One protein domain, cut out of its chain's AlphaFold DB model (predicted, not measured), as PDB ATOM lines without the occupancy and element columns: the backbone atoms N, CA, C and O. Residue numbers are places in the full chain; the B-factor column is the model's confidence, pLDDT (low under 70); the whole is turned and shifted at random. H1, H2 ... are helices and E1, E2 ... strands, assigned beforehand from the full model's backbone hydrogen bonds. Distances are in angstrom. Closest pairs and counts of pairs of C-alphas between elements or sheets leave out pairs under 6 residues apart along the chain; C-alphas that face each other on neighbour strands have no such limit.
ATOM      1  N   PHE A  34      -8.419 -16.491   2.841       88.56
ATOM      2  CA  PHE A  34      -7.050 -16.050   2.589       88.56
ATOM      3  C   PHE A  34      -6.125 -17.200   2.170       88.56
ATOM      4  O   PHE A  34      -5.362 -17.061   1.216       88.56
ATOM      5  N   ARG A  35      -6.223 -18.357   2.834       87.38
ATOM      6  CA  ARG A  35      -5.447 -19.563   2.495       87.38
ATOM      7  C   ARG A  35      -6.164 -20.495   1.529       87.38
ATOM      8  O   ARG A  35      -5.571 -21.481   1.084       87.38
ATOM      9  N   SER A  36      -7.389 -20.151   1.130       85.31
ATOM     10  CA  SER A  36      -8.085 -20.827   0.049       85.31
ATOM     11  C   SER A  36      -7.246 -20.691  -1.215       85.31
ATOM     12  O   SER A  36      -7.213 -19.672  -1.914       85.31
ATOM     13  N   ARG A  37      -6.599 -21.802  -1.561       74.69
ATOM     14  CA  ARG A  37      -6.405 -22.108  -2.967       74.69
ATOM     15  C   ARG A  37      -7.755 -21.981  -3.658       74.69
ATOM     16  O   ARG A  37      -8.780 -22.270  -3.036       74.69
ATOM     17  N   VAL A  38      -7.614 -21.658  -4.958       67.94
ATOM     18  CA  VAL A  38      -8.925 -21.742  -7.508       67.94
ATOM     19  C   VAL A  38      -9.433 -23.069  -8.256       67.94
ATOM     20  O   VAL A  38      -8.620 -23.750  -8.858       67.94
ATOM     21  N   ALA A  39     -10.667 -23.554  -8.055       59.91
ATOM     22  CA  ALA A  39     -10.934 -24.999  -8.121       59.91
ATOM     23  C   ALA A  39     -11.853 -25.410  -9.280       59.91
ATOM     24  O   ALA A  39     -13.009 -25.008  -9.343       59.91
ATOM     25  N   GLY A  40     -11.349 -26.295 -10.146       56.91
ATOM     26  CA  GLY A  40     -12.115 -26.993 -11.185       56.91
ATOM     27  C   GLY A  40     -12.548 -26.166 -12.403       56.91
ATOM     28  O   GLY A  40     -13.011 -26.753 -13.377       56.91
ATOM     29  N   ALA A  41     -12.385 -24.844 -12.399       63.00
ATOM     30  CA  ALA A  41     -12.861 -23.966 -13.462       63.00
ATOM     31  C   ALA A  41     -11.768 -23.588 -14.484       63.00
ATOM     32  O   ALA A  41     -10.562 -23.695 -14.253       63.00
ATOM     33  N   ALA A  42     -12.203 -23.130 -15.658       69.19
ATOM     34  CA  ALA A  42     -11.321 -22.711 -16.743       69.19
ATOM     35  C   ALA A  42     -10.982 -21.207 -16.646       69.19
ATOM     36  O   ALA A  42     -11.859 -20.414 -16.299       69.19
ATOM     37  N   PRO A  43      -9.753 -20.772 -16.989       72.81
ATOM     38  CA  PRO A  43      -9.449 -19.353 -17.174       72.81
ATOM     39  C   PRO A  43     -10.373 -18.726 -18.228       72.81
ATOM     40  O   PRO A  43     -10.483 -19.241 -19.340       72.81
ATOM     41  N   ASP A  44     -11.023 -17.608 -17.896       75.12
ATOM     42  CA  ASP A  44     -11.914 -16.917 -18.832       75.12
ATOM     43  C   ASP A  44     -11.087 -16.310 -19.980       75.12
ATOM     44  O   ASP A  44     -10.255 -15.418 -19.778       75.12
ATOM     45  N   ALA A  45     -11.267 -16.844 -21.190       78.19
ATOM     46  CA  ALA A  45     -10.444 -16.501 -22.346       78.19
ATOM     47  C   ALA A  45     -10.652 -15.049 -22.806       78.19
ATOM     48  O   ALA A  45      -9.683 -14.387 -23.179       78.19
ATOM     49  N   ALA A  46     -11.882 -14.530 -22.725       79.50
ATOM     50  CA  ALA A  46     -12.191 -13.153 -23.100       79.50
ATOM     51  C   ALA A  46     -11.539 -12.166 -22.121       79.50
ATOM     52  O   ALA A  46     -10.840 -11.244 -22.546       79.50
ATOM     53  N   ARG A  47     -11.662 -12.414 -20.807       74.88
ATOM     54  CA  ARG A  47     -10.963 -11.625 -19.774       74.88
ATOM     55  C   ARG A  47      -9.446 -11.727 -19.899       74.88
ATOM     56  O   ARG A  47      -8.764 -10.717 -19.771       74.88
ATOM     57  N   THR A  48      -8.915 -12.911 -20.206       75.81
ATOM     58  CA  THR A  48      -7.470 -13.122 -20.405       75.81
ATOM     59  C   THR A  48      -6.935 -12.309 -21.589       75.81
ATOM     60  O   THR A  48      -5.848 -11.740 -21.494       75.81
ATOM     61  N   SER A  49      -7.680 -12.230 -22.694       78.19
ATOM     62  CA  SER A  49      -7.311 -11.400 -23.847       78.19
ATOM     63  C   SER A  49      -7.439  -9.904 -23.547       78.19
ATOM     64  O   SER A  49      -6.530  -9.149 -23.877       78.19
ATOM     65  N   ALA A  50      -8.505  -9.480 -22.860       75.25
ATOM     66  CA  ALA A  50      -8.698  -8.082 -22.473       75.25
ATOM     67  C   ALA A  50      -7.619  -7.583 -21.489       75.25
ATOM     68  O   ALA A  50      -7.089  -6.491 -21.677       75.25
ATOM     69  N   PHE A  51      -7.213  -8.407 -20.514       75.94
ATOM     70  CA  PHE A  51      -6.085  -8.103 -19.625       75.94
ATOM     71  C   PHE A  51      -4.779  -7.919 -20.408       75.94
ATOM     72  O   PHE A  51      -4.069  -6.939 -20.206       75.94
ATOM     73  N   LYS A  52      -4.471  -8.828 -21.345       76.62
ATOM     74  CA  LYS A  52      -3.276  -8.710 -22.197       76.62
ATOM     75  C   LYS A  52      -3.294  -7.444 -23.052       76.62
ATOM     76  O   LYS A  52      -2.255  -6.807 -23.168       76.62
ATOM     77  N   ALA A  53      -4.446  -7.085 -23.619       78.44
ATOM     78  CA  ALA A  53      -4.602  -5.860 -24.396       78.44
ATOM     79  C   ALA A  53      -4.333  -4.619 -23.530       78.44
ATOM     80  O   ALA A  53      -3.473  -3.821 -23.883       78.44
ATOM     81  N   PHE A  54      -4.971  -4.517 -22.356       75.44
ATOM     82  CA  PHE A  54      -4.726  -3.429 -21.403       75.44
ATOM     83  C   PHE A  54      -3.238  -3.303 -21.040       75.44
ATOM     84  O   PHE A  54      -2.656  -2.229 -21.193       75.44
ATOM     85  N   MET A  55      -2.603  -4.409 -20.635       74.31
ATOM     86  CA  MET A  55      -1.190  -4.425 -20.242       74.31
ATOM     87  C   MET A  55      -0.251  -4.061 -21.405       74.31
ATOM     88  O   MET A  55       0.769  -3.422 -21.174       74.31
ATOM     89  N   ALA A  56      -0.593  -4.410 -22.649       75.69
ATOM     90  CA  ALA A  56       0.179  -4.022 -23.832       75.69
ATOM     91  C   ALA A  56       0.046  -2.530 -24.202       75.69
ATOM     92  O   ALA A  56       0.886  -2.024 -24.933       75.69
ATOM     93  N   THR A  57      -0.992  -1.838 -23.714       75.44
ATOM     94  CA  THR A  57      -1.279  -0.417 -24.015       75.44
ATOM     95  C   THR A  57      -0.975   0.560 -22.877       75.44
ATOM     96  O   THR A  57      -1.136   1.766 -23.047       75.44
ATOM     97  N   GLY A  71       8.429  -2.119  -5.445       62.84
ATOM     98  CA  GLY A  71       8.788  -2.149  -4.021       62.84
ATOM     99  C   GLY A  71       8.761  -0.765  -3.357       62.84
ATOM    100  O   GLY A  71       8.665   0.256  -4.041       62.84
ATOM    101  N   THR A  72       8.895  -0.735  -2.028       60.69
ATOM    102  CA  THR A  72       8.933   0.483  -1.187       60.69
ATOM    103  C   THR A  72       9.994   1.486  -1.645       60.69
ATOM    104  O   THR A  72       9.664   2.627  -1.954       60.69
ATOM    105  N   GLY A  73      11.245   1.047  -1.823       52.12
ATOM    106  CA  GLY A  73      12.385   1.880  -2.250       52.12
ATOM    107  C   GLY A  73      12.328   2.459  -3.679       52.12
ATOM    108  O   GLY A  73      13.359   2.868  -4.208       52.12
ATOM    109  N   LYS A  74      11.157   2.449  -4.332       51.38
ATOM    110  CA  LYS A  74      10.848   3.117  -5.615       51.38
ATOM    111  C   LYS A  74       9.407   3.669  -5.649       51.38
ATOM    112  O   LYS A  74       8.809   3.754  -6.721       51.38
ATOM    113  N   ASN A  75       8.794   3.921  -4.491       54.03
ATOM    114  CA  ASN A  75       7.351   4.127  -4.371       54.03
ATOM    115  C   ASN A  75       6.819   5.311  -5.221       54.03
ATOM    116  O   ASN A  75       7.228   6.454  -5.053       54.03
ATOM    117  N   ARG A  76       5.832   5.003  -6.076       52.44
ATOM    118  CA  ARG A  76       4.505   5.659  -6.032       52.44
ATOM    119  C   ARG A  76       3.397   4.769  -5.430       52.44
ATOM    120  O   ARG A  76       2.332   5.264  -5.111       52.44
ATOM    121  N   TRP A  77       3.641   3.454  -5.307       58.16
ATOM    122  CA  TRP A  77       2.652   2.442  -4.871       58.16
ATOM    123  C   TRP A  77       3.260   1.276  -4.056       58.16
ATOM    124  O   TRP A  77       2.612   0.259  -3.812       58.16
ATOM    125  N   GLY A  78       4.533   1.374  -3.664       71.19
ATOM    126  CA  GLY A  78       5.234   0.323  -2.919       71.19
ATOM    127  C   GLY A  78       4.789   0.270  -1.456       71.19
ATOM    128  O   GLY A  78       5.084   1.195  -0.703       71.19
ATOM    129  N   THR A  79       4.098  -0.802  -1.069       81.69
ATOM    130  CA  THR A  79       3.525  -0.994   0.276       81.69
ATOM    131  C   THR A  79       4.568  -1.487   1.282       81.69
ATOM    132  O   THR A  79       5.273  -2.458   1.000       81.69
ATOM    133  N   VAL A  80       4.644  -0.853   2.458       88.56
ATOM    134  CA  VAL A  80       5.500  -1.303   3.576       88.56
ATOM    135  C   VAL A  80       4.945  -2.596   4.163       88.56
ATOM    136  O   VAL A  80       3.730  -2.735   4.303       88.56
ATOM    137  N   PHE A  81       5.816  -3.535   4.532       90.94
ATOM    138  CA  PHE A  81       5.419  -4.786   5.177       90.94
ATOM    139  C   PHE A  81       6.278  -5.088   6.405       90.94
ATOM    140  O   PHE A  81       7.501  -5.043   6.321       90.94
ATOM    141  N   HIS A  82       5.645  -5.506   7.505       94.50
ATOM    142  CA  HIS A  82       6.343  -6.106   8.645       94.50
ATOM    143  C   HIS A  82       5.621  -7.338   9.188       94.50
ATOM    144  O   HIS A  82       4.391  -7.432   9.145       94.50
ATOM    145  N   LEU A  83       6.408  -8.259   9.747       96.06
ATOM    146  CA  LEU A  83       5.934  -9.391  10.536       96.06
ATOM    147  C   LEU A  83       6.404  -9.203  11.985       96.06
ATOM    148  O   LEU A  83       7.574  -9.442  12.298       96.06
ATOM    149  N   GLY A  84       5.477  -8.756  12.832       96.25
ATOM    150  CA  GLY A  84       5.687  -8.426  14.238       96.25
ATOM    151  C   GLY A  84       6.164  -9.603  15.084       96.25
ATOM    152  O   GLY A  84       5.873 -10.770  14.804       96.25
ATOM    153  N   LYS A  85       6.909  -9.287  16.142       97.19
ATOM    154  CA  LYS A  85       7.463 -10.238  17.115       97.19
ATOM    155  C   LYS A  85       7.266  -9.696  18.524       97.19
ATOM    156  O   LYS A  85       7.308  -8.490  18.725       97.19
ATOM    157  N   SER A  86       7.199 -10.575  19.520       97.50
ATOM    158  CA  SER A  86       7.120 -10.190  20.941       97.50
ATOM    159  C   SER A  86       8.373  -9.476  21.478       97.50
ATOM    160  O   SER A  86       8.370  -8.994  22.605       97.50
ATOM    161  N   THR A  87       9.447  -9.420  20.685       98.06
ATOM    162  CA  THR A  87      10.666  -8.637  20.941       98.06
ATOM    163  C   THR A  87      10.644  -7.247  20.307       98.06
ATOM    164  O   THR A  87      11.497  -6.424  20.630       98.06
ATOM    165  N   ASP A  88       9.733  -7.000  19.365       98.50
ATOM    166  CA  ASP A  88       9.576  -5.686  18.750       98.50
ATOM    167  C   ASP A  88       8.795  -4.778  19.717       98.50
ATOM    168  O   ASP A  88       7.938  -5.264  20.461       98.50
ATOM    169  N   PRO A  89       9.039  -3.460  19.734       98.31
ATOM    170  CA  PRO A  89       8.250  -2.562  20.558       98.31
ATOM    171  C   PRO A  89       6.800  -2.461  20.064       98.31
ATOM    172  O   PRO A  89       6.492  -2.638  18.881       98.31
ATOM    173  N   VAL A  90       5.899  -2.133  20.991       98.62
ATOM    174  CA  VAL A  90       4.484  -1.901  20.686       98.62
ATOM    175  C   VAL A  90       4.298  -0.481  20.152       98.62
ATOM    176  O   VAL A  90       4.602   0.498  20.835       98.62
ATOM    177  N   TRP A  91       3.765  -0.393  18.939       98.75
ATOM    178  CA  TRP A  91       3.348   0.826  18.254       98.75
ATOM    179  C   TRP A  91       1.824   0.985  18.301       98.75
ATOM    180  O   TRP A  91       1.100   0.009  18.504       98.75
ATOM    181  N   LYS A  92       1.316   2.211  18.131       98.75
ATOM    182  CA  LYS A  92      -0.130   2.516  18.184       98.75
ATOM    183  C   LYS A  92      -0.594   3.377  17.013       98.75
ATOM    184  O   LYS A  92       0.162   4.200  16.509       98.75
ATOM    185  N   LEU A  93      -1.846   3.226  16.585       98.25
ATOM    186  CA  LEU A  93      -2.456   4.115  15.593       98.25
ATOM    187  C   LEU A  93      -2.979   5.410  16.221       98.25
ATOM    188  O   LEU A  93      -3.502   5.410  17.333       98.25
ATOM    189  N   ALA A  94      -2.888   6.496  15.456       97.94
ATOM    190  CA  ALA A  94      -3.405   7.815  15.796       97.94
ATOM    191  C   ALA A  94      -4.018   8.510  14.563       97.94
ATOM    192  O   ALA A  94      -3.866   8.058  13.427       97.94
ATOM    193  N   GLY A  95      -4.683   9.646  14.777       96.31
ATOM    194  CA  GLY A  95      -5.245  10.469  13.700       96.31
ATOM    195  C   GLY A  95      -6.640  10.044  13.211       96.31
ATOM    196  O   GLY A  95      -7.232   9.096  13.730       96.31
ATOM    197  N   PRO A  96      -7.193  10.764  12.216       94.75
ATOM    198  CA  PRO A  96      -8.592  10.635  11.790       94.75
ATOM    199  C   PRO A  96      -8.908   9.309  11.082       94.75
ATOM    200  O   PRO A  96     -10.075   8.946  10.952       94.75
ATOM    201  N   GLY A  97      -7.889   8.573  10.630       93.50
ATOM    202  CA  GLY A  97      -8.043   7.260  10.013       93.50
ATOM    203  C   GLY A  97      -8.328   6.118  10.986       93.50
ATOM    204  O   GLY A  97      -8.605   5.011  10.520       93.50
ATOM    205  N   VAL A  98      -8.260   6.347  12.303       96.81
ATOM    206  CA  VAL A  98      -8.639   5.356  13.323       96.81
ATOM    207  C   VAL A  98     -10.162   5.253  13.386       96.81
ATOM    208  O   VAL A  98     -10.860   6.218  13.688       96.81
ATOM    209  N   ARG A  99     -10.686   4.059  13.104       93.25
ATOM    210  CA  ARG A  99     -12.122   3.739  13.154       93.25
ATOM    211  C   ARG A  99     -12.453   2.849  14.360       93.25
ATOM    212  O   ARG A  99     -11.544   2.181  14.861       93.25
ATOM    213  N   PRO A 100     -13.729   2.749  14.786       95.81
ATOM    214  CA  PRO A 100     -14.132   1.887  15.901       95.81
ATOM    215  C   PRO A 100     -13.678   0.428  15.755       95.81
ATOM    216  O   PRO A 100     -13.271  -0.186  16.734       95.81
ATOM    217  N   GLU A 101     -13.672  -0.113  14.532       95.88
ATOM    218  CA  GLU A 101     -13.224  -1.487  14.260       95.88
ATOM    219  C   GLU A 101     -11.717  -1.681  14.507       95.88
ATOM    220  O   GLU A 101     -11.273  -2.741  14.939       95.88
ATOM    221  N   THR A 102     -10.928  -0.630  14.277       96.75
ATOM    222  CA  THR A 102      -9.465  -0.594  14.443       96.75
ATOM    223  C   THR A 102      -9.013  -0.033  15.792       96.75
ATOM    224  O   THR A 102      -7.813   0.055  16.039       96.75
ATOM    225  N   GLN A 103      -9.943   0.335  16.683       96.94
ATOM    226  CA  GLN A 103      -9.647   1.039  17.937       96.94
ATOM    227  C   GLN A 103      -8.648   0.287  18.832       96.94
ATOM    228  O   GLN A 103      -7.864   0.918  19.538       96.94
ATOM    229  N   ILE A 104      -8.613  -1.049  18.761       97.25
ATOM    230  CA  ILE A 104      -7.646  -1.872  19.503       97.25
ATOM    231  C   ILE A 104      -6.188  -1.546  19.134       97.25
ATOM    232  O   ILE A 104      -5.322  -1.512  20.003       97.25
ATOM    233  N   ALA A 105      -5.918  -1.204  17.871       97.69
ATOM    234  CA  ALA A 105      -4.591  -0.806  17.410       97.69
ATOM    235  C   ALA A 105      -4.205   0.614  17.870       97.69
ATOM    236  O   ALA A 105      -3.033   0.971  17.807       97.69
ATOM    237  N   ALA A 106      -5.158   1.415  18.361       97.75
ATOM    238  CA  ALA A 106      -4.905   2.708  19.001       97.75
ATOM    239  C   ALA A 106      -4.786   2.602  20.536       97.75
ATOM    240  O   ALA A 106      -4.061   3.380  21.150       97.75
ATOM    241  N   THR A 107      -5.463   1.639  21.177       98.06
ATOM    242  CA  THR A 107      -5.443   1.467  22.643       98.06
ATOM    243  C   THR A 107      -4.385   0.467  23.112       98.06
ATOM    244  O   THR A 107      -3.509   0.834  23.900       98.06
ATOM    245  N   GLN A 108      -4.433  -0.772  22.620       97.94
ATOM    246  CA  GLN A 108      -3.462  -1.834  22.899       97.94
ATOM    247  C   GLN A 108      -2.203  -1.646  22.045       97.94
ATOM    248  O   GLN A 108      -1.104  -1.595  22.593       97.94
ATOM    249  N   GLY A 109      -2.375  -1.454  20.735       98.19
ATOM    250  CA  GLY A 109      -1.280  -1.344  19.768       98.19
ATOM    251  C   GLY A 109      -0.994  -2.638  19.004       98.19
ATOM    252  O   GLY A 109      -1.832  -3.537  18.960       98.19
ATOM    253  N   PHE A 110       0.183  -2.701  18.384       98.50
ATOM    254  CA  PHE A 110       0.694  -3.809  17.570       98.50
ATOM    255  C   PHE A 110       2.232  -3.821  17.578       98.50
ATOM    256  O   PHE A 110       2.863  -2.785  17.777       98.50
ATOM    257  N   HIS A 111       2.848  -4.975  17.351       98.69
ATOM    258  CA  HIS A 111       4.303  -5.139  17.359       98.69
ATOM    259  C   HIS A 111       4.932  -4.697  16.029       98.69
ATOM    260  O   HIS A 111       4.628  -5.255  14.972       98.69
ATOM    261  N   MET A 112       5.841  -3.717  16.076       98.25
ATOM    262  CA  MET A 112       6.594  -3.261  14.905       98.25
ATOM    263  C   MET A 112       8.014  -2.843  15.291       98.25
ATOM    264  O   MET A 112       8.210  -2.073  16.227       98.25
ATOM    265  N   ALA A 113       9.020  -3.339  14.568       97.81
ATOM    266  CA  ALA A 113      10.407  -2.947  14.808       97.81
ATOM    267  C   ALA A 113      10.627  -1.472  14.422       97.81
ATOM    268  O   ALA A 113      10.212  -1.054  13.343       97.81
ATOM    269  N   ASP A 114      11.324  -0.694  15.259       97.06
ATOM    270  CA  ASP A 114      11.475   0.761  15.058       97.06
ATOM    271  C   ASP A 114      12.129   1.140  13.712       97.06
ATOM    272  O   ASP A 114      11.880   2.227  13.202       97.06
ATOM    273  N   ALA A 115      12.918   0.245  13.104       94.81
ATOM    274  CA  ALA A 115      13.509   0.444  11.775       94.81
ATOM    275  C   ALA A 115      12.473   0.454  10.629       94.81
ATOM    276  O   ALA A 115      12.698   1.097   9.610       94.81
ATOM    277  N   VAL A 116      11.318  -0.203  10.796       93.38
ATOM    278  CA  VAL A 116      10.235  -0.229   9.789       93.38
ATOM    279  C   VAL A 116       9.617   1.159   9.615       93.38
ATOM    280  O   VAL A 116       9.143   1.496   8.533       93.38
ATOM    281  N   ALA A 117       9.662   2.004  10.651       92.88
ATOM    282  CA  ALA A 117       9.216   3.391  10.558       92.88
ATOM    283  C   ALA A 117      10.001   4.191   9.497       92.88
ATOM    284  O   ALA A 117       9.430   5.081   8.874       92.88
ATOM    285  N   ASP A 118      11.268   3.836   9.253       89.50
ATOM    286  CA  ASP A 118      12.126   4.470   8.244       89.50
ATOM    287  C   ASP A 118      11.875   3.945   6.813       89.50
ATOM    288  O   ASP A 118      12.379   4.522   5.850       89.50
ATOM    289  N   GLU A 119      11.075   2.882   6.642       87.50
ATOM    290  CA  GLU A 119      10.647   2.374   5.326       87.50
ATOM    291  C   GLU A 119       9.369   3.046   4.792       87.50
ATOM    292  O   GLU A 119       9.027   2.880   3.616       87.50
ATOM    293  N   PHE A 120       8.647   3.803   5.627       86.19
ATOM    294  CA  PHE A 120       7.431   4.496   5.202       86.19
ATOM    295  C   PHE A 120       7.746   5.666   4.254       86.19
ATOM    296  O   PHE A 120       8.547   6.535   4.601       86.19
ATOM    297  N   PRO A 121       7.095   5.746   3.073       77.69
ATOM    298  CA  PRO A 121       7.318   6.845   2.143       77.69
ATOM    299  C   PRO A 121       7.004   8.213   2.761       77.69
ATOM    300  O   PRO A 121       6.027   8.385   3.495       77.69
ATOM    301  N   THR A 122       7.791   9.221   2.399       74.75
ATOM    302  CA  THR A 122       7.450  10.628   2.634       74.75
ATOM    303  C   THR A 122       6.541  11.147   1.513       74.75
ATOM    304  O   THR A 122       6.488  10.573   0.427       74.75
ATOM    305  N   GLY A 123       5.788  12.221   1.771       70.38
ATOM    306  CA  GLY A 123       4.831  12.792   0.812       70.38
ATOM    307  C   GLY A 123       3.364  12.543   1.178       70.38
ATOM    308  O   GLY A 123       3.038  12.332   2.346       70.38
ATOM    309  N   SER A 124       2.477  12.627   0.185       62.09
ATOM    310  CA  SER A 124       1.032  12.846   0.376       62.09
ATOM    311  C   SER A 124       0.101  11.841  -0.318       62.09
ATOM    312  O   SER A 124      -1.102  12.081  -0.334       62.09
ATOM    313  N   GLU A 125       0.618  10.757  -0.906       62.16
ATOM    314  CA  GLU A 125      -0.167   9.846  -1.762       62.16
ATOM    315  C   GLU A 125      -0.053   8.375  -1.317       62.16
ATOM    316  O   GLU A 125       1.049   7.831  -1.231       62.16
ATOM    317  N   ASP A 126      -1.201   7.750  -1.020       68.19
ATOM    318  CA  ASP A 126      -1.452   6.303  -0.859       68.19
ATOM    319  C   ASP A 126      -0.400   5.498  -0.062       68.19
ATOM    320  O   ASP A 126      -0.073   4.342  -0.365       68.19
ATOM    321  N   ARG A 127       0.114   6.085   1.031       77.94
ATOM    322  CA  ARG A 127       1.222   5.526   1.837       77.94
ATOM    323  C   ARG A 127       0.773   4.351   2.708       77.94
ATOM    324  O   ARG A 127       0.578   4.477   3.924       77.94
ATOM    325  N   THR A 128       0.578   3.213   2.054       84.38
ATOM    326  CA  THR A 128       0.062   1.978   2.644       84.38
ATOM    327  C   THR A 128       1.149   1.208   3.391       84.38
ATOM    328  O   THR A 128       2.225   0.947   2.849       84.38
ATOM    329  N   GLY A 129       0.837   0.797   4.620       90.50
ATOM    330  CA  GLY A 129       1.611  -0.175   5.387       90.50
ATOM    331  C   GLY A 129       0.750  -1.366   5.788       90.50
ATOM    332  O   GLY A 129      -0.431  -1.203   6.093       90.50
ATOM    333  N   ILE A 130       1.341  -2.560   5.773       94.00
ATOM    334  CA  ILE A 130       0.725  -3.818   6.196       94.00
ATOM    335  C   ILE A 130       1.567  -4.430   7.311       94.00
ATOM    336  O   ILE A 130       2.679  -4.903   7.072       94.00
ATOM    337  N   ILE A 131       1.031  -4.446   8.528       96.69
ATOM    338  CA  ILE A 131       1.692  -5.045   9.691       96.69
ATOM    339  C   ILE A 131       0.927  -6.306  10.081       96.69
ATOM    340  O   ILE A 131      -0.234  -6.233  10.480       96.69
ATOM    341  N   VAL A 132       1.561  -7.471   9.957       96.62
ATOM    342  CA  VAL A 132       1.022  -8.730  10.487       96.62
ATOM    343  C   VAL A 132       1.629  -8.943  11.864       96.62
ATOM    344  O   VAL A 132       2.844  -9.059  11.979       96.62
ATOM    345  N   ASP A 133       0.798  -9.007  12.899       97.56
ATOM    346  CA  ASP A 133       1.192  -9.229  14.289       97.56
ATOM    347  C   ASP A 133       0.678 -10.608  14.754       97.56
ATOM    348  O   ASP A 133      -0.497 -10.751  15.105       97.56
ATOM    349  N   PRO A 134       1.528 -11.653  14.770       95.38
ATOM    350  CA  PRO A 134       1.158 -12.976  15.271       95.38
ATOM    351  C   PRO A 134       0.994 -13.035  16.795       95.38
ATOM    352  O   PRO A 134       0.404 -13.991  17.288       95.38
ATOM    353  N   VAL A 135       1.509 -12.050  17.544       96.56
ATOM    354  CA  VAL A 135       1.454 -12.000  19.015       96.56
ATOM    355  C   VAL A 135       0.063 -11.566  19.475       96.56
ATOM    356  O   VAL A 135      -0.498 -12.152  20.396       96.56
ATOM    357  N   PHE A 136      -0.515 -10.568  18.802       96.88
ATOM    358  CA  PHE A 136      -1.909 -10.146  18.996       96.88
ATOM    359  C   PHE A 136      -2.890 -10.800  18.007       96.88
ATOM    360  O   PHE A 136      -4.103 -10.619  18.115       96.88
ATOM    361  N   GLY A 137      -2.383 -11.618  17.079       96.19
ATOM    362  CA  GLY A 137      -3.180 -12.455  16.187       96.19
ATOM    363  C   GLY A 137      -3.969 -11.668  15.141       96.19
ATOM    364  O   GLY A 137      -5.121 -12.016  14.869       96.19
ATOM    365  N   CYS A 138      -3.387 -10.618  14.558       96.69
ATOM    366  CA  CYS A 138      -4.054  -9.749  13.586       96.69
ATOM    367  C   CYS A 138      -3.161  -9.338  12.400       96.69
ATOM    368  O   CYS A 138      -1.942  -9.484  12.415       96.69
ATOM    369  N   ALA A 139      -3.798  -8.825  11.350       97.12
ATOM    370  CA  ALA A 139      -3.180  -8.152  10.218       97.12
ATOM    371  C   ALA A 139      -3.809  -6.760  10.081       97.12
ATOM    372  O   ALA A 139      -5.031  -6.627   9.985       97.12
ATOM    373  N   LEU A 140      -2.974  -5.726  10.094       97.19
ATOM    374  CA  LEU A 140      -3.360  -4.321  10.110       97.19
ATOM    375  C   LEU A 140      -2.974  -3.655   8.785       97.19
ATOM    376  O   LEU A 140      -1.821  -3.745   8.368       97.19
ATOM    377  N   GLN A 141      -3.917  -2.952   8.151       95.31
ATOM    378  CA  GLN A 141      -3.628  -1.971   7.105       95.31
ATOM    379  C   GLN A 141      -3.612  -0.562   7.702       95.31
ATOM    380  O   GLN A 141      -4.560  -0.158   8.380       95.31
ATOM    381  N   THR A 142      -2.587   0.210   7.358       93.81
ATOM    382  CA  THR A 142      -2.521   1.667   7.519       93.81
ATOM    383  C   THR A 142      -2.531   2.350   6.148       93.81
ATOM    384  O   THR A 142      -2.069   1.769   5.165       93.81
ATOM    385  N   GLY A 143      -3.060   3.572   6.063       90.12
ATOM    386  CA  GLY A 143      -3.072   4.397   4.851       90.12
ATOM    387  C   GLY A 143      -2.777   5.865   5.163       90.12
ATOM    388  O   GLY A 143      -3.218   6.386   6.192       90.12
ATOM    389  N   ASP A 144      -2.002   6.504   4.283       89.50
ATOM    390  CA  ASP A 144      -1.359   7.816   4.483       89.50
ATOM    391  C   ASP A 144      -0.575   7.911   5.794       89.50
ATOM    392  O   ASP A 144      -0.632   8.892   6.535       89.50
ATOM    393  N   SER A 145       0.162   6.836   6.052       91.06
ATOM    394  CA  SER A 145       0.880   6.553   7.288       91.06
ATOM    395  C   SER A 145       2.023   7.542   7.538       91.06
ATOM    396  O   SER A 145       2.912   7.691   6.702       91.06
ATOM    397  N   ALA A 146       2.039   8.176   8.708       92.56
ATOM    398  CA  ALA A 146       3.143   8.992   9.209       92.56
ATOM    399  C   ALA A 146       3.596   8.455  10.583       92.56
ATOM    400  O   ALA A 146       2.919   8.722  11.581       92.56
ATOM    401  N   PRO A 147       4.679   7.656  10.645       94.38
ATOM    402  CA  PRO A 147       5.202   7.120  11.897       94.38
ATOM    403  C   PRO A 147       6.081   8.135  12.646       94.38
ATOM    404  O   PRO A 147       6.893   8.833  12.042       94.38
ATOM    405  N   ASP A 148       5.973   8.156  13.972       96.69
ATOM    406  CA  ASP A 148       6.884   8.843  14.889       96.69
ATOM    407  C   ASP A 148       7.530   7.837  15.855       96.69
ATOM    408  O   ASP A 148       6.852   7.217  16.676       96.69
ATOM    409  N   LYS A 149       8.863   7.712  15.788       96.94
ATOM    410  CA  LYS A 149       9.656   6.820  16.652       96.94
ATOM    411  C   LYS A 149       9.763   7.309  18.103       96.94
ATOM    412  O   LYS A 149      10.053   6.493  18.972       96.94
ATOM    413  N   ALA A 150       9.529   8.594  18.388       97.25
ATOM    414  CA  ALA A 150       9.600   9.131  19.749       97.25
ATOM    415  C   ALA A 150       8.380   8.726  20.593       97.25
ATOM    416  O   ALA A 150       8.536   8.303  21.737       97.25
ATOM    417  N   THR A 151       7.172   8.800  20.025       97.56
ATOM    418  CA  THR A 151       5.931   8.335  20.677       97.56
ATOM    419  C   THR A 151       5.551   6.889  20.341       97.56
ATOM    420  O   THR A 151       4.670   6.331  20.994       97.56
ATOM    421  N   ARG A 152       6.193   6.283  19.329       98.38
ATOM    422  CA  ARG A 152       5.791   5.012  18.692       98.38
ATOM    423  C   ARG A 152       4.335   5.025  18.225       98.38
ATOM    424  O   ARG A 152       3.579   4.069  18.417       98.38
ATOM    425  N   THR A 153       3.935   6.126  17.591       98.31
ATOM    426  CA  THR A 153       2.610   6.257  16.972       98.31
ATOM    427  C   THR A 153       2.709   6.300  15.453       98.31
ATOM    428  O   THR A 153       3.660   6.841  14.900       98.31
ATOM    429  N   ILE A 154       1.720   5.737  14.757       96.94
ATOM    430  CA  ILE A 154       1.517   5.945  13.322       96.94
ATOM    431  C   ILE A 154       0.231   6.744  13.148       96.94
ATOM    432  O   ILE A 154      -0.870   6.236  13.373       96.94
ATOM    433  N   THR A 155       0.369   8.003  12.742       96.38
ATOM    434  CA  THR A 155      -0.772   8.833  12.348       96.38
ATOM    435  C   THR A 155      -1.259   8.393  10.970       96.38
ATOM    436  O   THR A 155      -0.452   8.260  10.050       96.38
ATOM    437  N   VAL A 156      -2.561   8.145  10.816       94.81
ATOM    438  CA  VAL A 156      -3.160   7.596   9.586       94.81
ATOM    439  C   VAL A 156      -4.396   8.380   9.133       94.81
ATOM    440  O   VAL A 156      -5.120   8.942   9.958       94.81
ATOM    441  N   GLN A 157      -4.674   8.373   7.824       93.31
ATOM    442  CA  GLN A 157      -5.941   8.863   7.242       93.31
ATOM    443  C   GLN A 157      -6.928   7.726   6.942       93.31
ATOM    444  O   GLN A 157      -8.133   7.953   6.847       93.31
ATOM    445  N   SER A 158      -6.452   6.482   6.848       92.31
ATOM    446  CA  SER A 158      -7.317   5.300   6.822       92.31
ATOM    447  C   SER A 158      -6.662   4.093   7.488       92.31
ATOM    448  O   SER A 158      -5.439   4.019   7.621       92.31
ATOM    449  N   SER A 159      -7.483   3.142   7.929       95.56
ATOM    450  CA  SER A 159      -7.015   1.890   8.518       95.56
ATOM    451  C   SER A 159      -8.002   0.735   8.304       95.56
ATOM    452  O   SER A 159      -9.174   0.936   7.958       95.56
ATOM    453  N   GLY A 160      -7.510  -0.487   8.500       96.44
ATOM    454  CA  GLY A 160      -8.292  -1.721   8.534       96.44
ATOM    455  C   GLY A 160      -7.586  -2.788   9.367       96.44
ATOM    456  O   GLY A 160      -6.367  -2.749   9.498       96.44
ATOM    457  N   ILE A 161      -8.332  -3.728   9.939       97.88
ATOM    458  CA  ILE A 161      -7.807  -4.829  10.753       97.88
ATOM    459  C   ILE A 161      -8.569  -6.119  10.458       97.88
ATOM    460  O   ILE A 161      -9.796  -6.124  10.374       97.88
ATOM    461  N   PHE A 162      -7.839  -7.217  10.298       97.62
ATOM    462  CA  PHE A 162      -8.370  -8.575  10.198       97.62
ATOM    463  C   PHE A 162      -7.707  -9.451  11.268       97.62
ATOM    464  O   PHE A 162      -6.549  -9.233  11.617       97.62
ATOM    465  N   TYR A 163      -8.415 -10.450  11.792       97.06
ATOM    466  CA  TYR A 163      -7.913 -11.327  12.855       97.06
ATOM    467  C   TYR A 163      -7.550 -12.707  12.306       97.06
ATOM    468  O   TYR A 163      -8.321 -13.317  11.568       97.06
ATOM    469  N   ALA A 164      -6.404 -13.250  12.715       94.75
ATOM    470  CA  ALA A 164      -5.891 -14.550  12.274       94.75
ATOM    471  C   ALA A 164      -6.712 -15.755  12.787       94.75
ATOM    472  O   ALA A 164      -6.465 -16.884  12.375       94.75
ATOM    473  N   SER A 165      -7.691 -15.525  13.669       94.69
ATOM    474  CA  SER A 165      -8.715 -16.502  14.084       94.69
ATOM    475  C   SER A 165      -9.953 -16.518  13.169       94.69
ATOM    476  O   SER A 165     -10.791 -17.407  13.293       94.69
ATOM    477  N   SER A 166     -10.069 -15.561  12.245       95.06
ATOM    478  CA  SER A 166     -11.160 -15.489  11.270       95.06
ATOM    479  C   SER A 166     -10.885 -16.319  10.011       95.06
ATOM    480  O   SER A 166      -9.752 -16.712   9.723       95.06
ATOM    481  N   ASN A 167     -11.913 -16.488   9.182       93.19
ATOM    482  CA  ASN A 167     -11.794 -17.034   7.835       93.19
ATOM    483  C   ASN A 167     -11.263 -16.020   6.798       93.19
ATOM    484  O   ASN A 167     -11.311 -16.301   5.602       93.19
ATOM    485  N   GLY A 168     -10.731 -14.866   7.217       91.44
ATOM    486  CA  GLY A 168     -10.109 -13.895   6.315       91.44
ATOM    487  C   GLY A 168     -11.096 -13.161   5.399       91.44
ATOM    488  O   GLY A 168     -10.738 -12.833   4.272       91.44
ATOM    489  N   LEU A 169     -12.330 -12.915   5.853       92.06
ATOM    490  CA  LEU A 169     -13.341 -12.112   5.149       92.06
ATOM    491  C   LEU A 169     -13.833 -10.942   6.019       92.06
ATOM    492  O   LEU A 169     -13.898 -11.058   7.239       92.06
ATOM    493  N   ASP A 170     -14.188  -9.822   5.387       94.06
ATOM    494  CA  ASP A 170     -14.725  -8.625   6.054       94.06
ATOM    495  C   ASP A 170     -16.102  -8.880   6.696       94.06
ATOM    496  O   ASP A 170     -16.918  -9.607   6.133       94.06
ATOM    497  N   ARG A 171     -16.403  -8.218   7.821       95.44
ATOM    498  CA  ARG A 171     -17.678  -8.317   8.563       95.44
ATOM    499  C   ARG A 171     -18.959  -8.035   7.763       95.44
ATOM    500  O   ARG A 171     -20.041  -8.363   8.236       95.44
ATOM    501  N   ARG A 172     -18.877  -7.376   6.598       93.25
ATOM    502  CA  ARG A 172     -20.018  -7.157   5.680       93.25
ATOM    503  C   ARG A 172     -20.222  -8.303   4.688       93.25
ATOM    504  O   ARG A 172     -21.247  -8.344   4.015       93.25
ATOM    505  N   ASN A 173     -19.239  -9.183   4.530       91.06
ATOM    506  CA  ASN A 173     -19.340 -10.330   3.640       91.06
ATOM    507  C   ASN A 173     -20.247 -11.372   4.319       91.06
ATOM    508  O   ASN A 173     -19.939 -11.773   5.439       91.06
ATOM    509  N   PRO A 174     -21.335 -11.848   3.684       90.88
ATOM    510  CA  PRO A 174     -22.260 -12.799   4.312       90.88
ATOM    511  C   PRO A 174     -21.638 -14.179   4.582       90.88
ATOM    512  O   PRO A 174     -22.258 -15.006   5.241       90.88
ATOM    513  N   LEU A 175     -20.423 -14.438   4.083       91.31
ATOM    514  CA  LEU A 175     -19.628 -15.629   4.394       91.31
ATOM    515  C   LEU A 175     -18.535 -15.364   5.451       91.31
ATOM    516  O   LEU A 175     -17.773 -16.273   5.772       91.31
ATOM    517  N   GLY A 176     -18.410 -14.140   5.974       93.44
ATOM    518  CA  GLY A 176     -17.444 -13.788   7.017       93.44
ATOM    519  C   GLY A 176     -17.868 -14.284   8.399       93.44
ATOM    520  O   GLY A 176     -19.033 -14.175   8.771       93.44
ATOM    521  N   ASN A 177     -16.919 -14.825   9.169       96.00
ATOM    522  CA  ASN A 177     -17.184 -15.410  10.491       96.00
ATOM    523  C   ASN A 177     -16.718 -14.549  11.683       96.00
ATOM    524  O   ASN A 177     -16.865 -14.975  12.826       96.00
ATOM    525  N   ASP A 178     -16.160 -13.358  11.439       96.31
ATOM    526  CA  ASP A 178     -15.629 -12.479  12.485       96.31
ATOM    527  C   ASP A 178     -16.158 -11.040  12.325       96.31
ATOM    528  O   ASP A 178     -15.788 -10.351  11.369       96.31
ATOM    529  N   PRO A 179     -17.001 -10.540  13.251       96.00
ATOM    530  CA  PRO A 179     -17.576  -9.197  13.162       96.00
ATOM    531  C   PRO A 179     -16.550  -8.078  13.405       96.00
ATOM    532  O   PRO A 179     -16.882  -6.909  13.209       96.00
ATOM    533  N   ARG A 180     -15.322  -8.409  13.833       96.38
ATOM    534  CA  ARG A 180     -14.228  -7.455  14.063       96.38
ATOM    535  C   ARG A 180     -13.423  -7.162  12.792       96.38
ATOM    536  O   ARG A 180     -12.747  -6.139  12.743       96.38
ATOM    537  N   ASN A 181     -13.482  -8.036  11.782       96.75
ATOM    538  CA  ASN A 181     -12.755  -7.852  10.525       96.75
ATOM    539  C   ASN A 181     -13.308  -6.656   9.744       96.75
ATOM    540  O   ASN A 181     -14.478  -6.648   9.357       96.75
ATOM    541  N   TRP A 182     -12.464  -5.675   9.446       95.50
ATOM    542  CA  TRP A 182     -12.834  -4.506   8.658       95.50
ATOM    543  C   TRP A 182     -11.682  -4.010   7.794       95.50
ATOM    544  O   TRP A 182     -10.580  -3.790   8.291       95.50
ATOM    545  N   CYS A 183     -11.957  -3.684   6.532       91.94
ATOM    546  CA  CYS A 183     -11.107  -2.762   5.779       91.94
ATOM    547  C   CYS A 183     -11.904  -1.937   4.758       91.94
ATOM    548  O   CYS A 183     -13.046  -2.254   4.414       91.94
ATOM    549  N   SER A 184     -11.298  -0.884   4.201       85.38
ATOM    550  CA  SER A 184     -11.823  -0.233   2.992       85.38
ATOM    551  C   SER A 184     -12.121  -1.292   1.922       85.38
ATOM    552  O   SER A 184     -11.306  -2.187   1.707       85.38
ATOM    553  N   ARG A 185     -13.316  -1.238   1.308       82.56
ATOM    554  CA  ARG A 185     -13.843  -2.208   0.314       82.56
ATOM    555  C   ARG A 185     -13.919  -3.696   0.736       82.56
ATOM    556  O   ARG A 185     -14.405  -4.521  -0.035       82.56
ATOM    557  N   GLY A 186     -13.482  -4.043   1.948       86.12
ATOM    558  CA  GLY A 186     -13.317  -5.424   2.417       86.12
ATOM    559  C   GLY A 186     -12.016  -6.093   1.970       86.12
ATOM    560  O   GLY A 186     -11.948  -7.319   1.942       86.12
ATOM    561  N   ARG A 187     -10.993  -5.299   1.619       86.62
ATOM    562  CA  ARG A 187      -9.650  -5.803   1.288       86.62
ATOM    563  C   ARG A 187      -9.063  -6.582   2.461       86.62
ATOM    564  O   ARG A 187      -9.090  -6.093   3.588       86.62
ATOM    565  N   ILE A 188      -8.481  -7.745   2.189       90.31
ATOM    566  CA  ILE A 188      -7.733  -8.512   3.193       90.31
ATOM    567  C   ILE A 188      -6.343  -7.860   3.296       90.31
ATOM    568  O   ILE A 188      -5.634  -7.874   2.286       90.31
ATOM    569  N   PRO A 189      -5.940  -7.266   4.439       90.88
ATOM    570  CA  PRO A 189      -4.738  -6.431   4.530       90.88
ATOM    571  C   PRO A 189      -3.484  -7.101   3.960       90.88
ATOM    572  O   PRO A 189      -2.807  -6.557   3.091       90.88
ATOM    573  N   ASP A 190      -3.216  -8.332   4.375       87.75
ATOM    574  CA  ASP A 190      -2.031  -9.095   4.004       87.75
ATOM    575  C   ASP A 190      -2.134  -9.827   2.653       87.75
ATOM    576  O   ASP A 190      -1.158 -10.423   2.196       87.75
ATOM    577  N   ALA A 191      -3.257  -9.684   1.938       86.88
ATOM    578  CA  ALA A 191      -3.344 -10.031   0.517       86.88
ATOM    579  C   ALA A 191      -2.778  -8.933  -0.400       86.88
ATOM    580  O   ALA A 191      -2.540  -9.200  -1.578       86.88
ATOM    581  N   LEU A 192      -2.552  -7.716   0.116       82.69
ATOM    582  CA  LEU A 192      -2.045  -6.564  -0.647       82.69
ATOM    583  C   LEU A 192      -0.515  -6.581  -0.843       82.69
ATOM    584  O   LEU A 192       0.031  -5.688  -1.487       82.69
ATOM    585  N   VAL A 193       0.189  -7.582  -0.300       83.19
ATOM    586  CA  VAL A 193       1.658  -7.677  -0.312       83.19
ATOM    587  C   VAL A 193       2.156  -8.993  -0.908       83.19
ATOM    588  O   VAL A 193       1.623 -10.069  -0.649       83.19
ATOM    589  N   ILE A 194       3.247  -8.912  -1.676       80.69
ATOM    590  CA  ILE A 194       3.976 -10.072  -2.208       80.69
ATOM    591  C   ILE A 194       5.302 -10.166  -1.455       80.69
ATOM    592  O   ILE A 194       6.268  -9.472  -1.774       80.69
ATOM    593  N   ARG A 195       5.346 -11.007  -0.421       84.06
ATOM    594  CA  ARG A 195       6.524 -11.129   0.447       84.06
ATOM    595  C   ARG A 195       7.616 -11.986  -0.195       84.06
ATOM    596  O   ARG A 195       7.349 -13.047  -0.763       84.06
ATOM    597  N   ARG A 196       8.875 -11.546  -0.083       79.94
ATOM    598  CA  ARG A 196      10.009 -12.208  -0.750       79.94
ATOM    599  C   ARG A 196      10.367 -13.570  -0.145       79.94
ATOM    600  O   ARG A 196      10.839 -14.437  -0.876       79.94
ATOM    601  N   ASP A 197      10.120 -13.771   1.146       83.31
ATOM    602  CA  ASP A 197      10.285 -15.058   1.830       83.31
ATOM    603  C   ASP A 197       9.321 -16.118   1.273       83.31
ATOM    604  O   ASP A 197       9.761 -17.201   0.888       83.31
ATOM    605  N   LEU A 198       8.037 -15.778   1.122       83.56
ATOM    606  CA  LEU A 198       7.021 -16.640   0.513       83.56
ATOM    607  C   LEU A 198       7.327 -16.937  -0.958       83.56
ATOM    608  O   LEU A 198       7.187 -18.081  -1.379       83.56
ATOM    609  N   VAL A 199       7.812 -15.956  -1.730       80.44
ATOM    610  CA  VAL A 199       8.275 -16.178  -3.115       80.44
ATOM    611  C   VAL A 199       9.466 -17.144  -3.162       80.44
ATOM    612  O   VAL A 199       9.462 -18.079  -3.960       80.44
ATOM    613  N   ASN A 200      10.473 -16.958  -2.301       78.19
ATOM    614  CA  ASN A 200      11.641 -17.842  -2.245       78.19
ATOM    615  C   ASN A 200      11.247 -19.276  -1.836       78.19
ATOM    616  O   ASN A 200      11.697 -20.232  -2.467       78.19
ATOM    617  N   ALA A 201      10.389 -19.432  -0.823       77.12
ATOM    618  CA  ALA A 201       9.907 -20.733  -0.360       77.12
ATOM    619  C   ALA A 201       9.021 -21.433  -1.405       77.12
ATOM    620  O   ALA A 201       9.165 -22.634  -1.621       77.12
ATOM    621  N   ALA A 202       8.157 -20.685  -2.101       77.56
ATOM    622  CA  ALA A 202       7.340 -21.183  -3.206       77.56
ATOM    623  C   ALA A 202       8.197 -21.746  -4.352       77.56
ATOM    624  O   ALA A 202       7.950 -22.858  -4.814       77.56
ATOM    625  N   ILE A 203       9.244 -21.019  -4.761       73.50
ATOM    626  CA  ILE A 203      10.200 -21.475  -5.783       73.50
ATOM    627  C   ILE A 203      10.954 -22.722  -5.301       73.50
ATOM    628  O   ILE A 203      10.968 -23.736  -5.997       73.50
ATOM    629  N   GLY A 204      11.543 -22.674  -4.099       72.31
ATOM    630  CA  GLY A 204      12.368 -23.761  -3.559       72.31
ATOM    631  C   GLY A 204      11.605 -25.067  -3.319       72.31
ATOM    632  O   GLY A 204      12.134 -26.140  -3.599       72.31
ATOM    633  N   ASN A 205      10.352 -24.982  -2.865       72.38
ATOM    634  CA  ASN A 205       9.504 -26.143  -2.581       72.38
ATOM    635  C   ASN A 205       8.588 -26.537  -3.759       72.38
ATOM    636  O   ASN A 205       7.896 -27.551  -3.682       72.38
ATOM    637  N   GLY A 206       8.537 -25.749  -4.842       70.75
ATOM    638  CA  GLY A 206       7.634 -25.990  -5.970       70.75
ATOM    639  C   GLY A 206       6.147 -25.816  -5.637       70.75
ATOM    640  O   GLY A 206       5.302 -26.561  -6.134       70.75
ATOM    641  N   THR A 207       5.813 -24.868  -4.763       72.81
ATOM    642  CA  THR A 207       4.443 -24.624  -4.290       72.81
ATOM    643  C   THR A 207       3.927 -23.261  -4.732       72.81
ATOM    644  O   THR A 207       4.697 -22.381  -5.084       72.81
ATOM    645  N   GLY A 208       2.613 -23.030  -4.629       76.06
ATOM    646  CA  GLY A 208       2.082 -21.662  -4.591       76.06
ATOM    647  C   GLY A 208       2.596 -20.876  -3.376       76.06
ATOM    648  O   GLY A 208       3.120 -21.471  -2.434       76.06
ATOM    649  N   LEU A 209       2.350 -19.560  -3.355       79.31
ATOM    650  CA  LEU A 209       2.647 -18.675  -2.210       79.31
ATOM    651  C   LEU A 209       1.905 -19.065  -0.913       79.31
ATOM    652  O   LEU A 209       2.223 -18.560   0.155       79.31
ATOM    653  N   GLY A 210       0.904 -19.948  -0.999       81.44
ATOM    654  CA  GLY A 210       0.135 -20.455   0.141       81.44
ATOM    655  C   GLY A 210      -1.069 -19.598   0.546       81.44
ATOM    656  O   GLY A 210      -1.843 -20.032   1.398       81.44
ATOM    657  N   HIS A 211      -1.256 -18.438  -0.090       85.19
ATOM    658  CA  HIS A 211      -2.377 -17.525   0.129       85.19
ATOM    659  C   HIS A 211      -2.866 -16.867  -1.171       85.19
ATOM    660  O   HIS A 211      -2.250 -17.010  -2.233       85.19
ATOM    661  N   VAL A 212      -3.984 -16.144  -1.081       83.25
ATOM    662  CA  VAL A 212      -4.494 -15.260  -2.136       83.25
ATOM    663  C   VAL A 212      -3.706 -13.955  -2.186       83.25
ATOM    664  O   VAL A 212      -3.394 -13.361  -1.154       83.25
ATOM    665  N   LEU A 213      -3.445 -13.474  -3.399       80.50
ATOM    666  CA  LEU A 213      -3.044 -12.092  -3.637       80.50
ATOM    667  C   LEU A 213      -4.270 -11.291  -4.062       80.50
ATOM    668  O   LEU A 213      -5.008 -11.721  -4.953       80.50
ATOM    669  N   GLN A 214      -4.455 -10.119  -3.466       74.69
ATOM    670  CA  GLN A 214      -5.325  -9.099  -4.020       74.69
ATOM    671  C   GLN A 214      -4.516  -8.265  -5.008       74.69
ATOM    672  O   GLN A 214      -3.532  -7.623  -4.648       74.69
ATOM    673  N   MET A 215      -4.974  -8.234  -6.255       66.56
ATOM    674  CA  MET A 215      -4.532  -7.245  -7.228       66.56
ATOM    675  C   MET A 215      -5.599  -6.161  -7.326       66.56
ATOM    676  O   MET A 215      -6.719  -6.432  -7.761       66.56
ATOM    677  N   SER A 216      -5.246  -4.938  -6.934       58.75
ATOM    678  CA  SER A 216      -5.964  -3.751  -7.387       58.75
ATOM    679  C   SER A 216      -5.340  -3.319  -8.709       58.75
ATOM    680  O   SER A 216      -4.176  -2.928  -8.776       58.75
ATOM    681  N   LEU A 217      -6.132  -3.439  -9.763       56.25
ATOM    682  CA  LEU A 217      -5.991  -2.628 -10.960       56.25
ATOM    683  C   LEU A 217      -7.040  -1.506 -10.850       56.25
ATOM    684  O   LEU A 217      -7.797  -1.443  -9.879       56.25
ATOM    685  N   CYS A 218      -7.093  -0.620 -11.831       48.12
ATOM    686  CA  CYS A 218      -8.183   0.353 -11.946       48.12
ATOM    687  C   CYS A 218      -9.504  -0.391 -12.381       48.12
ATOM    688  O   CYS A 218      -9.393  -1.548 -12.778       48.12
ATOM    689  N   GLU A 219     -10.734   0.172 -12.287       57.78
ATOM    690  CA  GLU A 219     -12.040  -0.589 -12.334       57.78
ATOM    691  C   GLU A 219     -13.049  -0.266 -13.504       57.78
ATOM    692  O   GLU A 219     -13.885   0.617 -13.421       57.78
ATOM    693  N   THR A 220     -12.995  -0.945 -14.662       48.22
ATOM    694  CA  THR A 220     -13.253  -0.291 -15.993       48.22
ATOM    695  C   THR A 220     -14.699   0.002 -16.314       48.22
ATOM    696  O   THR A 220     -15.028   0.815 -17.171       48.22
ATOM    697  N   ASN A 221     -15.517  -0.854 -15.751       56.78
ATOM    698  CA  ASN A 221     -16.856  -1.177 -16.147       56.78
ATOM    699  C   ASN A 221     -17.470  -1.556 -14.818       56.78
ATOM    700  O   ASN A 221     -17.213  -2.655 -14.336       56.78
ATOM    701  N   SER A 222     -18.212  -0.653 -14.187       52.56
ATOM    702  CA  SER A 222     -18.622  -0.870 -12.799       52.56
ATOM    703  C   SER A 222     -19.637  -2.007 -12.618       52.56
ATOM    704  O   SER A 222     -19.915  -2.405 -11.491       52.56
ATOM    705  N   ALA A 223     -20.122  -2.619 -13.708       57.53
ATOM    706  CA  ALA A 223     -20.775  -3.931 -13.665       57.53
ATOM    707  C   ALA A 223     -19.829  -5.069 -13.207       57.53
ATOM    708  O   ALA A 223     -20.297  -6.131 -12.802       57.53
ATOM    709  N   ASP A 224     -18.513  -4.841 -13.248       59.25
ATOM    710  CA  ASP A 224     -17.457  -5.731 -12.767       59.25
ATOM    711  C   ASP A 224     -16.900  -5.319 -11.388       59.25
ATOM    712  O   ASP A 224     -16.056  -6.031 -10.856       59.25
ATOM    713  N   ALA A 225     -17.319  -4.182 -10.814       57.16
ATOM    714  CA  ALA A 225     -16.511  -3.410  -9.859       57.16
ATOM    715  C   ALA A 225     -15.898  -4.208  -8.690       57.16
ATOM    716  O   ALA A 225     -14.707  -4.084  -8.394       57.16
ATOM    717  N   PHE A 226     -16.699  -5.061  -8.048       65.31
ATOM    718  CA  PHE A 226     -16.258  -5.925  -6.957       65.31
ATOM    719  C   PHE A 226     -16.746  -7.364  -7.149       65.31
ATOM    720  O   PHE A 226     -17.898  -7.612  -7.512       65.31
ATOM    721  N   VAL A 227     -15.877  -8.328  -6.846       70.38
ATOM    722  CA  VAL A 227     -16.215  -9.752  -6.741       70.38
ATOM    723  C   VAL A 227     -15.713 -10.319  -5.415       70.38
ATOM    724  O   VAL A 227     -14.721  -9.852  -4.857       70.38
ATOM    725  N   HIS A 228     -16.391 -11.349  -4.906       71.38
ATOM    726  CA  HIS A 228     -16.021 -12.035  -3.663       71.38
ATOM    727  C   HIS A 228     -14.504 -12.371  -3.649       71.38
ATOM    728  O   HIS A 228     -14.021 -13.036  -4.571       71.38
ATOM    729  N   PRO A 229     -13.732 -11.878  -2.658       76.62
ATOM    730  CA  PRO A 229     -14.130 -11.594  -1.274       76.62
ATOM    731  C   PRO A 229     -14.657 -10.174  -1.022       76.62
ATOM    732  O   PRO A 229     -15.132  -9.894   0.079       76.62
ATOM    733  N   MET A 230     -14.544  -9.288  -2.011       79.12
ATOM    734  CA  MET A 230     -14.806  -7.860  -1.880       79.12
ATOM    735  C   MET A 230     -16.293  -7.563  -1.668       79.12
ATOM    736  O   MET A 230     -17.162  -8.310  -2.117       79.12
ATOM    737  N   VAL A 231     -16.572  -6.447  -0.992       80.56
ATOM    738  CA  VAL A 231     -17.926  -6.030  -0.566       80.56
ATOM    739  C   VAL A 231     -18.254  -4.581  -0.959       80.56
ATOM    740  O   VAL A 231     -19.140  -3.952  -0.387       80.56
ATOM    741  N   GLY A 232     -17.502  -4.025  -1.908       73.31
ATOM    742  CA  GLY A 232     -17.687  -2.683  -2.454       73.31
ATOM    743  C   GLY A 232     -16.468  -2.223  -3.255       73.31
ATOM    744  O   GLY A 232     -15.430  -2.881  -3.234       73.31
ATOM    745  N   ALA A 233     -16.598  -1.080  -3.928       66.94
ATOM    746  CA  ALA A 233     -15.572  -0.483  -4.785       66.94
ATOM    747  C   ALA A 233     -15.252   0.969  -4.369       66.94
ATOM    748  O   ALA A 233     -15.839   1.497  -3.418       66.94
ATOM    749  N   GLU A 234     -14.294   1.624  -5.030       62.31
ATOM    750  CA  GLU A 234     -13.828   2.956  -4.627       62.31
ATOM    751  C   GLU A 234     -14.542   4.100  -5.354       62.31
ATOM    752  O   GLU A 234     -14.168   4.483  -6.459       62.31
ATOM    753  N   LYS A 235     -15.507   4.731  -4.668       58.34
ATOM    754  CA  LYS A 235     -16.114   6.021  -5.064       58.34
ATOM    755  C   LYS A 235     -16.656   6.059  -6.511       58.34
ATOM    756  O   LYS A 235     -16.830   7.150  -7.045       58.34
ATOM    757  N   ASN A 236     -16.943   4.898  -7.110       48.22
ATOM    758  CA  ASN A 236     -17.371   4.714  -8.502       48.22
ATOM    759  C   ASN A 236     -16.330   5.276  -9.515       48.22
ATOM    760  O   ASN A 236     -16.585   6.303 -10.146       48.22
ATOM    761  N   LYS A 237     -15.138   4.659  -9.639       41.03
ATOM    762  CA  LYS A 237     -13.990   5.141 -10.458       41.03
ATOM    763  C   LYS A 237     -13.306   4.022 -11.265       41.03
ATOM    764  O   LYS A 237     -13.362   2.882 -10.840       41.03
ATOM    765  N   PHE A 238     -12.619   4.334 -12.386       53.41
ATOM    766  CA  PHE A 238     -12.463   3.362 -13.498       53.41
ATOM    767  C   PHE A 238     -11.072   3.155 -14.183       53.41
ATOM    768  O   PHE A 238     -10.263   4.073 -14.242       53.41
ATOM    769  N   GLY A 239     -10.829   1.960 -14.773       42.56
ATOM    770  CA  GLY A 239      -9.699   1.486 -15.644       42.56
ATOM    771  C   GLY A 239      -9.592  -0.075 -15.614       42.56
ATOM    772  O   GLY A 239     -10.514  -0.651 -15.107       42.56
ATOM    773  N   TRP A 240      -8.645  -0.875 -16.143       40.62
ATOM    774  CA  TRP A 240      -8.977  -2.335 -16.344       40.62
ATOM    775  C   TRP A 240      -9.008  -3.300 -15.120       40.62
ATOM    776  O   TRP A 240      -7.944  -3.647 -14.615       40.62
ATOM    777  N   GLY A 241     -10.179  -3.888 -14.772       49.16
ATOM    778  CA  GLY A 241     -10.320  -5.071 -13.874       49.16
ATOM    779  C   GLY A 241     -11.520  -5.091 -12.892       49.16
ATOM    780  O   GLY A 241     -12.250  -4.114 -12.788       49.16
ATOM    781  N   ALA A 242     -11.714  -6.210 -12.167       53.38
ATOM    782  CA  ALA A 242     -12.642  -6.347 -11.022       53.38
ATOM    783  C   ALA A 242     -11.866  -6.551  -9.708       53.38
ATOM    784  O   ALA A 242     -11.009  -7.444  -9.650       53.38
ATOM    785  N   GLU A 243     -12.169  -5.807  -8.639       54.62
ATOM    786  CA  GLU A 243     -11.499  -6.025  -7.349       54.62
ATOM    787  C   GLU A 243     -11.874  -7.396  -6.766       54.62
ATOM    788  O   GLU A 243     -13.051  -7.724  -6.621       54.62
ATOM    789  N   GLY A 244     -10.862  -8.209  -6.445       55.56
ATOM    790  CA  GLY A 244     -11.022  -9.618  -6.061       55.56
ATOM    791  C   GLY A 244     -10.781 -10.628  -7.196       55.56
ATOM    792  O   GLY A 244     -10.784 -11.834  -6.941       55.56
ATOM    793  N   THR A 245     -10.517 -10.177  -8.432       64.38
ATOM    794  CA  THR A 245     -10.117 -11.065  -9.543       64.38
ATOM    795  C   THR A 245      -8.876 -11.876  -9.174       64.38
ATOM    796  O   THR A 245      -7.816 -11.318  -8.898       64.38
ATOM    797  N   ARG A 246      -8.975 -13.208  -9.241       67.81
ATOM    798  CA  ARG A 246      -7.836 -14.108  -9.021       67.81
ATOM    799  C   ARG A 246      -7.169 -14.478 -10.350       67.81
ATOM    800  O   ARG A 246      -7.790 -15.126 -11.191       67.81
ATOM    801  N   ILE A 247      -5.898 -14.113 -10.522       65.50
ATOM    802  CA  ILE A 247      -5.075 -14.571 -11.653       65.50
ATOM    803  C   ILE A 247      -4.523 -15.973 -11.357       65.50
ATOM    804  O   ILE A 247      -4.095 -16.263 -10.241       65.50
ATOM    805  N   ALA A 248      -4.508 -16.839 -12.371       61.66
ATOM    806  CA  ALA A 248      -3.896 -18.163 -12.315       61.66
ATOM    807  C   ALA A 248      -3.018 -18.407 -13.549       61.66
ATOM    808  O   ALA A 248      -3.349 -17.988 -14.659       61.66
ATOM    809  N   ILE A 249      -1.913 -19.129 -13.362       58.75
ATOM    810  CA  ILE A 249      -1.132 -19.690 -14.470       58.75
ATOM    811  C   ILE A 249      -1.948 -20.849 -15.061       58.75
ATOM    812  O   ILE A 249      -2.500 -21.656 -14.314       58.75
ATOM    813  N   ARG A 250      -2.058 -20.933 -16.395       53.09
ATOM    814  CA  ARG A 250      -2.783 -22.040 -17.041       53.09
ATOM    815  C   ARG A 250      -2.072 -23.376 -16.739       53.09
ATOM    816  O   ARG A 250      -0.847 -23.414 -16.871       53.09
ATOM    817  N   PRO A 251      -2.795 -24.472 -16.435       56.09
ATOM    818  CA  PRO A 251      -2.181 -25.770 -16.126       56.09
ATOM    819  C   PRO A 251      -1.307 -26.375 -17.238       56.09
ATOM    820  O   PRO A 251      -0.489 -27.243 -16.955       56.09
ATOM    821  N   ASP A 252      -1.476 -25.937 -18.490       60.12
ATOM    822  CA  ASP A 252      -0.725 -26.400 -19.662       60.12
ATOM    823  C   ASP A 252       0.548 -25.578 -19.957       60.12
ATOM    824  O   ASP A 252       1.300 -25.893 -20.878       60.12
ATOM    825  N   VAL A 253       0.831 -24.526 -19.178       59.12
ATOM    826  CA  VAL A 253       2.081 -23.766 -19.315       59.12
ATOM    827  C   VAL A 253       3.235 -24.582 -18.734       59.12
ATOM    828  O   VAL A 253       3.436 -24.638 -17.523       59.12
ATOM    829  N   GLY A 254       4.039 -25.180 -19.616       61.22
ATOM    830  CA  GLY A 254       5.290 -25.856 -19.266       61.22
ATOM    831  C   GLY A 254       6.330 -24.885 -18.696       61.22
ATOM    832  O   GLY A 254       7.105 -24.286 -19.436       61.22
ATOM    833  N   LEU A 255       6.345 -24.727 -17.373       61.03
ATOM    834  CA  LEU A 255       7.199 -23.770 -16.651       61.03
ATOM    835  C   LEU A 255       8.687 -24.117 -16.757       61.03
ATOM    836  O   LEU A 255       9.504 -23.248 -17.056       61.03
ATOM    837  N   VAL A 256       9.008 -25.405 -16.620       61.03
ATOM    838  CA  VAL A 256      10.367 -25.943 -16.788       61.03
ATOM    839  C   VAL A 256      10.906 -25.627 -18.189       61.03
ATOM    840  O   VAL A 256      12.038 -25.177 -18.330       61.03
ATOM    841  N   ALA A 257      10.064 -25.742 -19.224       60.75
ATOM    842  CA  ALA A 257      10.406 -25.379 -20.605       60.75
ATOM    843  C   ALA A 257      10.556 -23.857 -20.835       60.75
ATOM    844  O   ALA A 257      11.015 -23.436 -21.892       60.75
ATOM    845  N   ARG A 258      10.198 -23.025 -19.847       56.94
ATOM    846  CA  ARG A 258      10.446 -21.572 -19.812       56.94
ATOM    847  C   ARG A 258      11.633 -21.195 -18.914       56.94
ATOM    848  O   ARG A 258      11.803 -20.019 -18.609       56.94
ATOM    849  N   GLY A 259      12.422 -22.172 -18.456       53.75
ATOM    850  CA  GLY A 259      13.535 -21.956 -17.525       53.75
ATOM    851  C   GLY A 259      13.104 -21.599 -16.097       53.75
ATOM    852  O   GLY A 259      13.943 -21.215 -15.287       53.75
TER     853      GLY A 259
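What this domain is: This is residues 34 to 57 and 71 to 259 of the 277 residues of an uncharacterized protein of Propionibacteriales bacterium (UniProt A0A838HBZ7). Little regular structure shows here: two small mixed sheets, ordered E1 E3 E4 E7 and E2 E6 E5, form a head with H2 and H3, and long loops spread towards H1 and H4. Four named helices and seven named strands hold 65 of 213 printed residues, class mixed. The whole is compact, radius of gyration of the C-alphas 18.1 A, spanning 53 by 41 by 36 A.

Where its parts are: Along the chain find H1, residues 45 to 57, 18.6 A long, from C-alpha 45 at (-10.444, -16.501, -22.346); E1, 80 to 83; E2, 90 to 94; H2, 104 to 107; H3, 114 to 119; E3, 129 to 133; E4, 138 to 143; E5, 146 to 148; E6, 153 to 155; E7, 158 to 163; H4, 196 to 205, ending at C-alpha 205, (9.504, -26.143, -2.581).

How they stand to each other: Look at E3: N 130 and O 80 of parallel E1 are 2.8 A apart. E3 and E4 form a hairpin, N 131 to O 140 2.9 A. H3's height over E2 E6 E5 is 9.0 A; H2 stands at that sheet's level. Every O i to N i+4 pair in H1 and H4 is within hydrogen-bond range; H3 has 0 of 2, but 3 of 3 O i to N i+3.

The domain as a whole: Residues 58 to 70 are cut out, C-alphas 57 and 71 lying 22.5 A apart. E7 to H4 is a long link. Under pLDDT 70 are 54 residues, among them 233 to 259.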